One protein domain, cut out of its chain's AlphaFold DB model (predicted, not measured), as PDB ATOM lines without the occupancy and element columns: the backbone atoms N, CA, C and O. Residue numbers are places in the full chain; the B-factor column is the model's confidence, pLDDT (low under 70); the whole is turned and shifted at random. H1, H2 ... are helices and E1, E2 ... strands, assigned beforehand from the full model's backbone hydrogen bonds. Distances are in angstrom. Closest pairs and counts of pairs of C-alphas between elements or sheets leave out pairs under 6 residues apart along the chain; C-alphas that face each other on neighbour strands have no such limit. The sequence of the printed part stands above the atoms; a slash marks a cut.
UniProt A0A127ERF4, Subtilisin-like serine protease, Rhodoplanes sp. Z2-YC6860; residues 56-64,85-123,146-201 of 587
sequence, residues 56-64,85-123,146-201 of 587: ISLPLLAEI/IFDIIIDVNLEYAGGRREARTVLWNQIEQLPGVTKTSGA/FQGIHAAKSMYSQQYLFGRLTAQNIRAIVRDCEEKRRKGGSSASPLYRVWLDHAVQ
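Overview. This is residues 56 to 64, 85 to 123 and 146 to 201 of the 587 residues of the protein "Subtilisin-like serine protease" of Rhodoplanes sp. Z2-YC6860 (UniProt A0A127ERF4). What is the overall shape? A small, strongly twisted sheet of three strands has the short helix H1 over one face and H2 over the other, while the long helix H4 and the small H3 stand beside the strands at the sheet's level. What is it made of? The printed part has 104 residues with four named helices and three named strands, in the order H1 E1 H2 H3 E2 H4 E3, and its class is mixed, helices and strands. The sheet runs E2, E1, E3 and is antiparallel throughout. How spread out is it? It is compact, with a radius of gyration of the C-alphas of 12.9 A and spans of 37 by 32 by 28 A.

Arrangement. Where is the first helix? H1, residues 58 to 64, is on the sheet of E1, residues 85 to 92, E2, residues 160 to 166, and E3, residues 191 to 196, at a height over the sheet of 8.6 A. It lies only just over E1, with 3 of its 7 C-alphas falling on that strand; the closest C-alphas of H1 and E3, those of Leu 60 and Leu 196, are 5.1 A apart. How do the strands pair? E1, the inner strand, is antiparallel to E2 at 149 degrees and to E3 at 146 degrees. N 88 and O 163 at 2.8 A, and N 89 and O 195 at 2.9 A, are within hydrogen-bond range. Where are the other helices? H2, residues 99 to 111, is over E1 on the opposite face from H1, at a height over the sheet of 8.8 A, and its closest C-alpha pair with E1 is Val 92 and Arg 104, 6.2 A. H3, residues 151 to 155, has Ser 154 closest to Leu 161 of E2, 5.0 A between C-alphas. H4, residues 167 to 184, is close to but not clearly touching H2, the closest C-alphas being those of Ile 111 and Ile 173, 7.5 A. What joins E2 to E3, and how do the helix backbones look? E2, H4 and E3 form a split strand-helix-strand unit, two strands running the same way with E1 between them, and its crossover is right-handed. In H1, H2, H3 and H4 every O i to N i+4 pair is within hydrogen-bond range.

Along the chain. Where does the first element begin? H1 begins at C-alpha 58, (23.738, -6.439, 19.890). Which elements are long? H4 measures 25.8 A from first to last C-alpha, E1 21.0 A, and H2 and E2 18.4 A each. Where does the last element end? E3, 14.8 A long, ends at C-alpha 196, (30.077, -11.524, 15.579).

Size, cuts and confidence. Is anything missing? Residues 65 to 84 and 124 to 145 are not printed; the C-alphas of 64 and 85 are 9.6 A apart, those of 123 and 146 19.0 A. Where is confidence low? The mean pLDDT of the printed part is 75.3, and it is under 70 at residues 58 to 59, 119 to 123, 151 to 153, 155 to 159 and 197 to 201. Are there long links? Of the links that are printed whole, none is long.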
ATOM      1  N   ILE A  56      21.262 -13.386  20.319       76.19
ATOM      2  CA  ILE A  56      22.106 -12.704  19.323       76.19
ATOM      3  C   ILE A  56      22.717 -11.474  20.002       76.19
ATOM      4  O   ILE A  56      21.989 -10.681  20.608       76.19
ATOM      5  N   SER A  57      24.038 -11.302  19.930       73.12
ATOM      6  CA  SER A  57      24.695 -10.116  20.487       73.12
ATOM      7  C   SER A  57      24.271  -8.838  19.748       73.12
ATOM      8  O   SER A  57      24.019  -8.851  18.543       73.12
ATOM      9  N   LEU A  58      24.198  -7.711  20.465       68.69
ATOM     10  CA  LEU A  58      23.738  -6.439  19.890       68.69
ATOM     11  C   LEU A  58      24.561  -5.979  18.661       68.69
ATOM     12  O   LEU A  58      23.933  -5.524  17.706       68.69
ATOM     13  N   PRO A  59      25.904  -6.145  18.598       68.25
ATOM     14  CA  PRO A  59      26.672  -5.842  17.385       68.25
ATOM     15  C   PRO A  59      26.295  -6.718  16.182       68.25
ATOM     16  O   PRO A  59      26.170  -6.206  15.074       68.25
ATOM     17  N   LEU A  60      26.067  -8.022  16.394       73.25
ATOM     18  CA  LEU A  60      25.659  -8.941  15.327       73.25
ATOM     19  C   LEU A  60      24.245  -8.613  14.826       73.25
ATOM     20  O   LEU A  60      24.008  -8.595  13.621       73.25
ATOM     21  N   LEU A  61      23.319  -8.305  15.738       74.69
ATOM     22  CA  LEU A  61      21.957  -7.900  15.387       74.69
ATOM     23  C   LEU A  61      21.946  -6.584  14.593       74.69
ATOM     24  O   LEU A  61      21.305  -6.509  13.547       74.69
ATOM     25  N   ALA A  62      22.706  -5.582  15.045       72.19
ATOM     26  CA  ALA A  62      22.820  -4.295  14.366       72.19
ATOM     27  C   ALA A  62      23.408  -4.428  12.952       72.19
ATOM     28  O   ALA A  62      22.905  -3.791  12.030       72.19
ATOM     29  N   GLU A  63      24.428  -5.269  12.752       72.31
ATOM     30  CA  GLU A  63      25.015  -5.476  11.424       72.31
ATOM     31  C   GLU A  63      24.085  -6.290  10.503       72.31
ATOM     32  O   GLU A  63      23.978  -5.976   9.318       72.31
ATOM     33  N   ILE A  64      23.330  -7.264  11.029       78.75
ATOM     34  CA  ILE A  64      22.272  -7.956  10.269       78.75
ATOM     35  C   ILE A  64      21.190  -6.966   9.809       78.75
ATOM     36  O   ILE A  64      20.821  -6.959   8.633       78.75
ATOM     37  N   ILE A  85      26.895 -13.185   4.353       80.06
ATOM     38  CA  ILE A  85      27.487 -14.186   5.248       80.06
ATOM     39  C   ILE A  85      28.246 -13.450   6.359       80.06
ATOM     40  O   ILE A  85      29.020 -12.536   6.081       80.06
ATOM     41  N   PHE A  86      28.045 -13.862   7.608       79.94
ATOM     42  CA  PHE A  86      28.672 -13.279   8.793       79.94
ATOM     43  C   PHE A  86      29.638 -14.290   9.422       79.94
ATOM     44  O   PHE A  86      29.243 -15.426   9.701       79.94
ATOM     45  N   ASP A  87      30.881 -13.875   9.679       79.56
ATOM     46  CA  ASP A  87      31.802 -14.574  10.584       79.56
ATOM     47  C   ASP A  87      31.258 -14.492  12.026       79.56
ATOM     48  O   ASP A  87      30.942 -13.407  12.523       79.56
ATOM     49  N   ILE A  88      31.110 -15.632  12.709       82.19
ATOM     50  CA  ILE A  88      30.447 -15.731  14.020       82.19
ATOM     51  C   ILE A  88      31.163 -16.651  15.016       82.19
ATOM     52  O   ILE A  88      31.755 -17.674  14.659       82.19
ATOM     53  N   ILE A  89      31.014 -16.312  16.299       78.00
ATOM     54  CA  ILE A  89      31.386 -17.144  17.449       78.00
ATOM     55  C   ILE A  89      30.102 -17.613  18.137       78.00
ATOM     56  O   ILE A  89      29.273 -16.801  18.545       78.00
ATOM     57  N   ILE A  90      29.939 -18.921  18.289       84.56
ATOM     58  CA  ILE A  90      28.786 -19.554  18.932       84.56
ATOM     59  C   ILE A  90      29.227 -20.064  20.303       84.56
ATOM     60  O   ILE A  90      30.118 -20.906  20.406       84.56
ATOM     61  N   ASP A  91      28.598 -19.543  21.349       81.31
ATOM     62  CA  ASP A  91      28.892 -19.811  22.753       81.31
ATOM     63  C   ASP A  91      27.948 -20.890  23.303       81.31
ATOM     64  O   ASP A  91      26.720 -20.796  23.170       81.31
ATOM     65  N   VAL A  92      28.522 -21.947  23.877       84.94
ATOM     66  CA  VAL A  92      27.808 -23.175  24.255       84.94
ATOM     67  C   VAL A  92      27.266 -23.071  25.682       84.94
ATOM     68  O   VAL A  92      27.995 -22.726  26.612       84.94
ATOM     69  N   ASN A  93      25.994 -23.415  25.891       82.81
ATOM     70  CA  ASN A  93      25.371 -23.320  27.209       82.81
ATOM     71  C   ASN A  93      26.026 -24.276  28.221       82.81
ATOM     72  O   ASN A  93      26.013 -25.496  28.053       82.81
ATOM     73  N   LEU A  94      26.569 -23.702  29.297       79.50
ATOM     74  CA  LEU A  94      27.185 -24.431  30.406       79.50
ATOM     75  C   LEU A  94      26.163 -25.202  31.248       79.50
ATOM     76  O   LEU A  94      26.520 -26.210  31.852       79.50
ATOM     77  N   GLU A  95      24.910 -24.743  31.274       81.12
ATOM     78  CA  GLU A  95      23.818 -25.356  32.038       81.12
ATOM     79  C   GLU A  95      23.133 -26.511  31.289       81.12
ATOM     80  O   GLU A  95      22.234 -27.146  31.838       81.12
ATOM     81  N   TYR A  96      23.517 -26.784  30.035       84.56
ATOM     82  CA  TYR A  96      22.895 -27.833  29.225       84.56
ATOM     83  C   TYR A  96      23.039 -29.217  29.876       84.56
ATOM     84  O   TYR A  96      24.132 -29.600  30.293       84.56
ATOM     85  N   ALA A  97      21.951 -29.991  29.926       80.25
ATOM     86  CA  ALA A  97      21.865 -31.214  30.730       80.25
ATOM     87  C   ALA A  97      22.875 -32.319  30.342       80.25
ATOM     88  O   ALA A  97      23.383 -33.012  31.221       80.25
ATOM     89  N   GLY A  98      23.219 -32.454  29.055       77.12
ATOM     90  CA  GLY A  98      24.284 -33.354  28.571       77.12
ATOM     91  C   GLY A  98      25.712 -32.794  28.714       77.12
ATOM     92  O   GLY A  98      26.691 -33.392  28.264       77.12
ATOM     93  N   GLY A  99      25.853 -31.610  29.311       77.12
ATOM     94  CA  GLY A  99      27.108 -30.887  29.460       77.12
ATOM     95  C   GLY A  99      27.682 -30.327  28.152       77.12
ATOM     96  O   GLY A  99      27.214 -30.586  27.041       77.12
ATOM     97  N   ARG A 100      28.765 -29.552  28.297       74.06
ATOM     98  CA  ARG A 100      29.413 -28.777  27.220       74.06
ATOM     99  C   ARG A 100      29.733 -29.598  25.959       74.06
ATOM    100  O   ARG A 100      29.534 -29.109  24.852       74.06
ATOM    101  N   ARG A 101      30.218 -30.841  26.100       76.69
ATOM    102  CA  ARG A 101      30.609 -31.696  24.958       76.69
ATOM    103  C   ARG A 101      29.404 -32.163  24.139       76.69
ATOM    104  O   ARG A 101      29.486 -32.174  22.911       76.69
ATOM    105  N   GLU A 102      28.301 -32.524  24.792       79.88
ATOM    106  CA  GLU A 102      27.074 -32.908  24.094       79.88
ATOM    107  C   GLU A 102      26.417 -31.679  23.458       79.88
ATOM    108  O   GLU A 102      26.168 -31.696  22.257       79.88
ATOM    109  N   ALA A 103      26.269 -30.575  24.201       79.31
ATOM    110  CA  ALA A 103      25.738 -29.310  23.685       79.31
ATOM    111  C   ALA A 103      26.474 -28.834  22.416       79.31
ATOM    112  O   ALA A 103      25.845 -28.500  21.409       79.31
ATOM    113  N   ARG A 104      27.815 -28.885  22.430       82.31
ATOM    114  CA  ARG A 104      28.668 -28.570  21.273       82.31
ATOM    115  C   ARG A 104      28.422 -29.519  20.092       82.31
ATOM    116  O   ARG A 104      28.416 -29.074  18.951       82.31
ATOM    117  N   THR A 105      28.197 -30.808  20.355       81.44
ATOM    118  CA  THR A 105      27.909 -31.822  19.322       81.44
ATOM    119  C   THR A 105      26.515 -31.635  18.715       81.44
ATOM    120  O   THR A 105      26.360 -31.719  17.499       81.44
ATOM    121  N   VAL A 106      25.509 -31.319  19.538       83.50
ATOM    122  CA  VAL A 106      24.143 -31.005  19.091       83.50
ATOM    123  C   VAL A 106      24.148 -29.768  18.192       83.50
ATOM    124  O   VAL A 106      23.611 -29.832  17.088       83.50
ATOM    125  N   LEU A 107      24.808 -28.681  18.611       84.06
ATOM    126  CA  LEU A 107      24.942 -27.470  17.792       84.06
ATOM    127  C   LEU A 107      25.678 -27.735  16.475       84.06
ATOM    128  O   LEU A 107      25.224 -27.268  15.435       84.06
ATOM    129  N   TRP A 108      26.767 -28.510  16.493       83.69
ATOM    130  CA  TRP A 108      27.509 -28.856  15.278       83.69
ATOM    131  C   TRP A 108      26.627 -29.579  14.257       83.69
ATOM    132  O   TRP A 108      26.482 -29.128  13.121       83.69
ATOM    133  N   ASN A 109      25.979 -30.663  14.689       83.75
ATOM    134  CA  ASN A 109      25.106 -31.468  13.837       83.75
ATOM    135  C   ASN A 109      23.905 -30.660  13.320       83.75
ATOM    136  O   ASN A 109      23.464 -30.870  12.193       83.75
ATOM    137  N   GLN A 110      23.382 -29.737  14.133       83.31
ATOM    138  CA  GLN A 110      22.289 -28.841  13.760       83.31
ATOM    139  C   GLN A 110      22.718 -27.804  12.710       83.31
ATOM    140  O   GLN A 110      21.934 -27.490  11.819       83.31
ATOM    141  N   ILE A 111      23.957 -27.305  12.769       83.81
ATOM    142  CA  ILE A 111      24.501 -26.359  11.783       83.81
ATOM    143  C   ILE A 111      24.783 -27.055  10.444       83.81
ATOM    144  O   ILE A 111      24.421 -26.523   9.400       83.81
ATOM    145  N   GLU A 112      25.336 -28.271  10.452       81.94
ATOM    146  CA  GLU A 112      25.574 -29.065   9.228       81.94
ATOM    147  C   GLU A 112      24.290 -29.573   8.536       81.94
ATOM    148  O   GLU A 112      24.356 -30.187   7.467       81.94
ATOM    149  N   GLN A 113      23.114 -29.322   9.119       81.50
ATOM    150  CA  GLN A 113      21.802 -29.603   8.523       81.50
ATOM    151  C   GLN A 113      21.142 -28.368   7.885       81.50
ATOM    152  O   GLN A 113      20.078 -28.499   7.280       81.50
ATOM    153  N   LEU A 114      21.747 -27.181   7.992       82.62
ATOM    154  CA  LEU A 114      21.190 -25.942   7.443       82.62
ATOM    155  C   LEU A 114      21.398 -25.831   5.921       82.62
ATOM    156  O   LEU A 114      22.405 -26.309   5.391       82.62
ATOM    157  N   PRO A 115      20.471 -25.178   5.193       77.31
ATOM    158  CA  PRO A 115      20.615 -24.963   3.757       77.31
ATOM    159  C   PRO A 115      21.829 -24.074   3.464       77.31
ATOM    160  O   PRO A 115      22.013 -23.045   4.110       77.31
ATOM    161  N   GLY A 116      22.635 -24.471   2.476       70.06
ATOM    162  CA  GLY A 116      23.851 -23.763   2.059       70.06
ATOM    163  C   GLY A 116      25.138 -24.182   2.782       70.06
ATOM    164  O   GLY A 116      26.218 -23.864   2.291       70.06
ATOM    165  N   VAL A 117      25.059 -24.927   3.892       76.00
ATOM    166  CA  VAL A 117      26.238 -25.262   4.707       76.00
ATOM    167  C   VAL A 117      27.088 -26.387   4.102       76.00
ATOM    168  O   VAL A 117      26.621 -27.504   3.864       76.00
ATOM    169  N   THR A 118      28.384 -26.110   3.949       75.88
ATOM    170  CA  THR A 118      29.433 -27.090   3.649       75.88
ATOM    171  C   THR A 118      29.669 -27.986   4.864       75.88
ATOM    172  O   THR A 118      30.082 -27.524   5.927       75.88
ATOM    173  N   LYS A 119      29.428 -29.291   4.706       69.56
ATOM    174  CA  LYS A 119      29.602 -30.289   5.774       69.56
ATOM    175  C   LYS A 119      31.077 -30.617   5.987       69.56
ATOM    176  O   LYS A 119      31.802 -30.847   5.019       69.56
ATOM    177  N   THR A 120      31.511 -30.704   7.240       59.66
ATOM    178  CA  THR A 120      32.893 -31.042   7.601       59.66
ATOM    179  C   THR A 120      32.985 -32.495   8.054       59.66
ATOM    180  O   THR A 120      32.396 -32.899   9.052       59.66
ATOM    181  N   SER A 121      33.713 -33.322   7.300       47.31
ATOM    182  CA  SER A 121      33.715 -34.778   7.472       47.31
ATOM    183  C   SER A 121      34.481 -35.252   8.719       47.31
ATOM    184  O   SER A 121      35.595 -35.756   8.619       47.31
ATOM    185  N   GLY A 122      33.828 -35.144   9.878       52.06
ATOM    186  CA  GLY A 122      34.079 -35.950  11.073       52.06
ATOM    187  C   GLY A 122      35.193 -35.480  12.011       52.06
ATOM    188  O   GLY A 122      36.354 -35.800  11.793       52.06
ATOM    189  N   ALA A 123      34.806 -34.855  13.134       45.94
ATOM    190  CA  ALA A 123      35.300 -35.179  14.488       45.94
ATOM    191  C   ALA A 123      34.688 -34.246  15.559       45.94
ATOM    192  O   ALA A 123      35.312 -33.284  15.993       45.94
ATOM    193  N   PHE A 146      32.091 -19.751   1.454       71.12
ATOM    194  CA  PHE A 146      32.094 -20.779   2.499       71.12
ATOM    195  C   PHE A 146      31.091 -20.450   3.614       71.12
ATOM    196  O   PHE A 146      31.223 -19.447   4.322       71.12
ATOM    197  N   GLN A 147      30.133 -21.354   3.808       74.75
ATOM    198  CA  GLN A 147      29.165 -21.326   4.893       74.75
ATOM    199  C   GLN A 147      29.286 -22.628   5.698       74.75
ATOM    200  O   GLN A 147      29.289 -23.712   5.120       74.75
ATOM    201  N   GLY A 148      29.395 -22.545   7.024       80.31
ATOM    202  CA  GLY A 148      29.588 -23.701   7.903       80.31
ATOM    203  C   GLY A 148      30.542 -23.442   9.067       80.31
ATOM    204  O   GLY A 148      30.892 -22.302   9.369       80.31
ATOM    205  N   ILE A 149      30.954 -24.514   9.748       80.06
ATOM    206  CA  ILE A 149      31.848 -24.451  10.912       80.06
ATOM    207  C   ILE A 149      33.305 -24.522  10.453       80.06
ATOM    208  O   ILE A 149      33.702 -25.420   9.709       80.06
ATOM    209  N   HIS A 150      34.145 -23.623  10.963       76.69
ATOM    210  CA  HIS A 150      35.595 -23.726  10.840       76.69
ATOM    211  C   HIS A 150      36.099 -24.832  11.770       76.69
ATOM    212  O   HIS A 150      36.498 -24.575  12.911       76.69
ATOM    213  N   ALA A 151      36.050 -26.079  11.293       69.50
ATOM    214  CA  ALA A 151      36.315 -27.262  12.107       69.50
ATOM    215  C   ALA A 151      37.695 -27.221  12.783       69.50
ATOM    216  O   ALA A 151      37.788 -27.400  13.996       69.50
ATOM    217  N   ALA A 152      38.751 -26.875  12.035       62.78
ATOM    218  CA  ALA A 152      40.106 -26.742  12.573       62.78
ATOM    219  C   ALA A 152      40.200 -25.695  13.703       62.78
ATOM    220  O   ALA A 152      40.733 -26.000  14.766       62.78
ATOM    221  N   LYS A 153      39.618 -24.496  13.524       61.50
ATOM    222  CA  LYS A 153      39.581 -23.428  14.552       61.50
ATOM    223  C   LYS A 153      38.776 -23.869  15.786       61.50
ATOM    224  O   LYS A 153      39.175 -23.611  16.918       61.50
ATOM    225  N   SER A 154      37.668 -24.579  15.571       70.88
ATOM    226  CA  SER A 154      36.740 -25.021  16.622       70.88
ATOM    227  C   SER A 154      37.254 -26.202  17.452       70.88
ATOM    228  O   SER A 154      36.866 -26.352  18.608       70.88
ATOM    229  N   MET A 155      38.160 -27.026  16.919       66.19
ATOM    230  CA  MET A 155      38.734 -28.159  17.660       66.19
ATOM    231  C   MET A 155      39.624 -27.735  18.836       66.19
ATOM    232  O   MET A 155      39.651 -28.434  19.849       66.19
ATOM    233  N   TYR A 156      40.263 -26.564  18.755       54.94
ATOM    234  CA  TYR A 156      41.044 -25.982  19.855       54.94
ATOM    235  C   TYR A 156      40.183 -25.384  20.983       54.94
ATOM    236  O   TYR A 156      40.710 -25.056  22.046       54.94
ATOM    237  N   SER A 157      38.864 -25.253  20.793       56.81
ATOM    238  CA  SER A 157      37.958 -24.640  21.768       56.81
ATOM    239  C   SER A 157      36.946 -25.639  22.322       56.81
ATOM    240  O   SER A 157      36.155 -26.242  21.600       56.81
ATOM    241  N   GLN A 158      36.920 -25.789  23.647       65.88
ATOM    242  CA  GLN A 158      35.885 -26.586  24.313       65.88
ATOM    243  C   GLN A 158      34.548 -25.831  24.395       65.88
ATOM    244  O   GLN A 158      33.497 -26.466  24.365       65.88
ATOM    245  N   GLN A 159      34.591 -24.500  24.536       69.69
ATOM    246  CA  GLN A 159      33.446 -23.648  24.893       69.69
ATOM    247  C   GLN A 159      32.765 -22.976  23.693       69.69
ATOM    248  O   GLN A 159      31.584 -22.651  23.770       69.69
ATOM    249  N   TYR A 160      33.499 -22.775  22.600       76.69
ATOM    250  CA  TYR A 160      33.053 -21.981  21.454       76.69
ATOM    251  C   TYR A 160      33.159 -22.777  20.154       76.69
ATOM    252  O   TYR A 160      34.135 -23.503  19.956       76.69
ATOM    253  N   LEU A 161      32.203 -22.583  19.249       80.75
ATOM    254  CA  LEU A 161      32.322 -22.954  17.838       80.75
ATOM    255  C   LEU A 161      32.504 -21.687  17.002       80.75
ATOM    256  O   LEU A 161      31.883 -20.666  17.285       80.75
ATOM    257  N   PHE A 162      33.334 -21.756  15.967       80.38
ATOM    258  CA  PHE A 162      33.579 -20.646  15.044       80.38
ATOM    259  C   PHE A 162      33.068 -21.026  13.659       80.38
ATOM    260  O   PHE A 162      33.309 -22.148  13.208       80.38
ATOM    261  N   GLY A 163      32.398 -20.117  12.958       83.56
ATOM    262  CA  GLY A 163      31.824 -20.427  11.651       83.56
ATOM    263  C   GLY A 163      31.376 -19.207  10.863       83.56
ATOM    264  O   GLY A 163      31.496 -18.075  11.321       83.56
ATOM    265  N   ARG A 164      30.832 -19.471   9.678       83.94
ATOM    266  CA  ARG A 164      30.256 -18.493   8.752       83.94
ATOM    267  C   ARG A 164      28.825 -18.881   8.431       83.94
ATOM    268  O   ARG A 164      28.604 -19.985   7.943       83.94
ATOM    269  N   LEU A 165      27.854 -18.009   8.693       84.00
ATOM    270  CA  LEU A 165      26.426 -18.256   8.427       84.00
ATOM    271  C   LEU A 165      25.739 -16.994   7.899       84.00
ATOM    272  O   LEU A 165      26.141 -15.885   8.238       84.00
ATOM    273  N   THR A 166      24.674 -17.144   7.107       86.88
ATOM    274  CA  THR A 166      23.826 -16.000   6.732       86.88
ATOM    275  C   THR A 166      22.839 -15.651   7.845       86.88
ATOM    276  O   THR A 166      22.552 -16.463   8.732       86.88
ATOM    277  N   ALA A 167      22.279 -14.439   7.796       82.25
ATOM    278  CA  ALA A 167      21.309 -13.956   8.781       82.25
ATOM    279  C   ALA A 167      20.101 -14.897   8.966       82.25
ATOM    280  O   ALA A 167      19.605 -15.043  10.086       82.25
ATOM    281  N   GLN A 168      19.645 -15.562   7.896       81.38
ATOM    282  CA  GLN A 168      18.567 -16.551   7.959       81.38
ATOM    283  C   GLN A 168      18.975 -17.780   8.784       81.38
ATOM    284  O   GLN A 168      18.250 -18.169   9.700       81.38
ATOM    285  N   ASN A 169      20.157 -18.343   8.524       84.12
ATOM    286  CA  ASN A 169      20.665 -19.513   9.245       84.12
ATOM    287  C   ASN A 169      20.974 -19.201  10.723       84.12
ATOM    288  O   ASN A 169      20.641 -20.004  11.596       84.12
ATOM    289  N   ILE A 170      21.491 -18.007  11.040       83.00
ATOM    290  CA  ILE A 170      21.670 -17.538  12.430       83.00
ATOM    291  C   ILE A 170      20.317 -17.461  13.158       83.00
ATOM    292  O   ILE A 170      20.161 -18.014  14.251       83.00
ATOM    293  N   ARG A 171      19.314 -16.819  12.540       82.38
ATOM    294  CA  ARG A 171      17.959 -16.689  13.104       82.38
ATOM    295  C   ARG A 171      17.261 -18.050  13.262       82.38
ATOM    296  O   ARG A 171      16.537 -18.236  14.237       82.38
ATOM    297  N   ALA A 172      17.515 -19.012  12.371       82.06
ATOM    298  CA  ALA A 172      16.970 -20.369  12.454       82.06
ATOM    299  C   ALA A 172      17.506 -21.162  13.663       82.06
ATOM    300  O   ALA A 172      16.710 -21.725  14.416       82.06
ATOM    301  N   ILE A 173      18.829 -21.161  13.895       85.31
ATOM    302  CA  ILE A 173      19.443 -21.833  15.060       85.31
ATOM    303  C   ILE A 173      18.908 -21.234  16.362       85.31
ATOM    304  O   ILE A 173      18.472 -21.966  17.250       85.31
ATOM    305  N   VAL A 174      18.919 -19.901  16.459       83.06
ATOM    306  CA  VAL A 174      18.460 -19.172  17.649       83.06
ATOM    307  C   VAL A 174      16.996 -19.480  17.945       83.06
ATOM    308  O   VAL A 174      16.663 -19.758  19.095       83.06
ATOM    309  N   ARG A 175      16.129 -19.499  16.925       82.25
ATOM    310  CA  ARG A 175      14.709 -19.823  17.098       82.25
ATOM    311  C   ARG A 175      14.498 -21.224  17.669       82.25
ATOM    312  O   ARG A 175      13.752 -21.361  18.632       82.25
ATOM    313  N   ASP A 176      15.121 -22.252  17.098       81.62
ATOM    314  CA  ASP A 176      14.968 -23.622  17.604       81.62
ATOM    315  C   ASP A 176      15.550 -23.773  19.026       81.62
ATOM    316  O   ASP A 176      14.924 -24.397  19.887       81.62
ATOM    317  N   CYS A 177      16.683 -23.128  19.317       82.88
ATOM    318  CA  CYS A 177      17.265 -23.117  20.660       82.88
ATOM    319  C   CYS A 177      16.360 -22.409  21.688       82.88
ATOM    320  O   CYS A 177      16.220 -22.895  22.811       82.88
ATOM    321  N   GLU A 178      15.678 -21.326  21.311       80.88
ATOM    322  CA  GLU A 178      14.666 -20.678  22.156       80.88
ATOM    323  C   GLU A 178      13.374 -21.499  22.275       80.88
ATOM    324  O   GLU A 178      12.787 -21.582  23.355       80.88
ATOM    325  N   GLU A 179      12.940 -22.191  21.219       81.31
ATOM    326  CA  GLU A 179      11.814 -23.124  21.311       81.31
ATOM    327  C   GLU A 179      12.127 -24.319  22.233       81.31
ATOM    328  O   GLU A 179      11.219 -24.799  22.914       81.31
ATOM    329  N   LYS A 180      13.391 -24.760  22.315       80.94
ATOM    330  CA  LYS A 180      13.886 -25.722  23.318       80.94
ATOM    331  C   LYS A 180      13.927 -25.098  24.720       80.94
ATOM    332  O   LYS A 180      13.336 -25.666  25.642       80.94
ATOM    333  N   ARG A 181      14.509 -23.899  24.877       80.25
ATOM    334  CA  ARG A 181      14.564 -23.141  26.148       80.25
ATOM    335  C   ARG A 181      13.174 -22.919  26.753       80.25
ATOM    336  O   ARG A 181      12.980 -23.113  27.950       80.25
ATOM    337  N   ARG A 182      12.176 -22.595  25.926       79.31
ATOM    338  CA  ARG A 182      10.775 -22.392  26.340       79.31
ATOM    339  C   ARG A 182      10.056 -23.684  26.753       79.31
ATOM    340  O   ARG A 182       9.103 -23.612  27.522       79.31
ATOM    341  N   LYS A 183      10.474 -24.848  26.239       79.75
ATOM    342  CA  LYS A 183       9.855 -26.159  26.534       79.75
ATOM    343  C   LYS A 183      10.504 -26.882  27.721       79.75
ATOM    344  O   LYS A 183       9.811 -27.641  28.387       79.75
ATOM    345  N   GLY A 184      11.797 -26.661  27.983       73.38
ATOM    346  CA  GLY A 184      12.560 -27.396  29.006       73.38
ATOM    347  C   GLY A 184      13.463 -26.556  29.919       73.38
ATOM    348  O   GLY A 184      14.272 -27.124  30.645       73.38
ATOM    349  N   GLY A 185      13.351 -25.224  29.900       77.62
ATOM    350  CA  GLY A 185      14.209 -24.326  30.682       77.62
ATOM    351  C   GLY A 185      15.601 -24.128  30.070       77.62
ATOM    352  O   GLY A 185      15.893 -24.608  28.974       77.62
ATOM    353  N   SER A 186      16.479 -23.401  30.775       70.12
ATOM    354  CA  SER A 186      17.830 -23.079  30.278       70.12
ATOM    355  C   SER A 186      18.614 -24.332  29.870       70.12
ATOM    356  O   SER A 186      19.147 -24.391  28.761       70.12
ATOM    357  N   SER A 187      18.588 -25.366  30.713       77.44
ATOM    358  CA  SER A 187      19.320 -26.626  30.541       77.44
ATOM    359  C   SER A 187      18.879 -27.489  29.351       77.44
ATOM    360  O   SER A 187      19.582 -28.437  29.000       77.44
ATOM    361  N   ALA A 188      17.762 -27.161  28.693       80.56
ATOM    362  CA  ALA A 188      17.321 -27.808  27.455       80.56
ATOM    363  C   ALA A 188      17.855 -27.130  26.176       80.56
ATOM    364  O   ALA A 188      17.779 -27.718  25.096       80.56
ATOM    365  N   SER A 189      18.391 -25.908  26.268       85.06
ATOM    366  CA  SER A 189      18.988 -25.204  25.127       85.06
ATOM    367  C   SER A 189      20.512 -25.358  25.127       85.06
ATOM    368  O   SER A 189      21.151 -24.959  26.105       85.06
ATOM    369  N   PRO A 190      21.127 -25.883  24.049       85.62
ATOM    370  CA  PRO A 190      22.581 -26.015  23.956       85.62
ATOM    371  C   PRO A 190      23.279 -24.686  23.616       85.62
ATOM    372  O   PRO A 190      24.495 -24.584  23.769       85.62
ATOM    373  N   LEU A 191      22.535 -23.666  23.171       84.81
ATOM    374  CA  LEU A 191      23.049 -22.341  22.819       84.81
ATOM    375  C   LEU A 191      22.984 -21.382  24.013       84.81
ATOM    376  O   LEU A 191      21.908 -21.152  24.577       84.81
ATOM    377  N   TYR A 192      24.111 -20.755  24.346       79.81
ATOM    378  CA  TYR A 192      24.122 -19.573  25.207       79.81
ATOM    379  C   TYR A 192      23.894 -18.309  24.372       79.81
ATOM    380  O   TYR A 192      22.855 -17.663  24.515       79.81
ATOM    381  N   ARG A 193      24.823 -17.993  23.457       80.75
ATOM    382  CA  ARG A 193      24.785 -16.774  22.634       80.75
ATOM    383  C   ARG A 193      25.528 -16.940  21.304       80.75
ATOM    384  O   ARG A 193      26.467 -17.721  21.211       80.75
ATOM    385  N   VAL A 194      25.141 -16.172  20.289       80.69
ATOM    386  CA  VAL A 194      25.888 -15.971  19.041       80.69
ATOM    387  C   VAL A 194      26.452 -14.552  19.028       80.69
ATOM    388  O   VAL A 194      25.727 -13.577  19.247       80.69
ATOM    389  N   TRP A 195      27.747 -14.446  18.756       70.94
ATOM    390  CA  TRP A 195      28.512 -13.210  18.649       70.94
ATOM    391  C   TRP A 195      29.043 -13.043  17.219       70.94
ATOM    392  O   TRP A 195      29.246 -14.033  16.519       70.94
ATOM    393  N   LEU A 196      29.313 -11.807  16.797       75.44
ATOM    394  CA  LEU A 196      30.077 -11.524  15.579       75.44
ATOM    395  C   LEU A 196      31.565 -11.832  15.847       75.44
ATOM    396  O   LEU A 196      32.115 -11.345  16.837       75.44
ATOM    397  N   ASP A 197      32.218 -12.626  14.997       60.12
ATOM    398  CA  ASP A 197      33.668 -12.887  15.068       60.12
ATOM    399  C   ASP A 197      34.386 -11.704  14.400       60.12
ATOM    400  O   ASP A 197      34.708 -11.716  13.212       60.12
ATOM    401  N   HIS A 198      34.507 -10.607  15.153       50.47
ATOM    402  CA  HIS A 198      35.033  -9.335  14.657       50.47
ATOM    403  C   HIS A 198      36.436  -9.498  14.053       50.47
ATOM    404  O   HIS A 198      37.351  -9.994  14.711       50.47
ATOM    405  N   ALA A 199      36.633  -8.982  12.835       41.47
ATOM    406  CA  ALA A 199      37.943  -8.927  12.194       41.47
ATOM    407  C   ALA A 199      38.946  -8.134  13.057       41.47
ATOM    408  O   ALA A 199      38.859  -6.909  13.178       41.47
ATOM    409  N   VAL A 200      39.903  -8.839  13.667       31.19
ATOM    410  CA  VAL A 200      40.922  -8.241  14.540       31.19
ATOM    411  C   VAL A 200      41.986  -7.556  13.683       31.19
ATOM    412  O   VAL A 200      42.868  -8.207  13.127       31.19
ATOM    413  N   GLN A 201      41.899  -6.232  13.576       26.94
ATOM    414  CA  GLN A 201      42.885  -5.414  12.867       26.94
ATOM    415  C   GLN A 201      44.189  -5.265  13.668       26.94
ATOM    416  O   GLN A 201      44.193  -5.295  14.901       26.94
TER     417      GLN A 201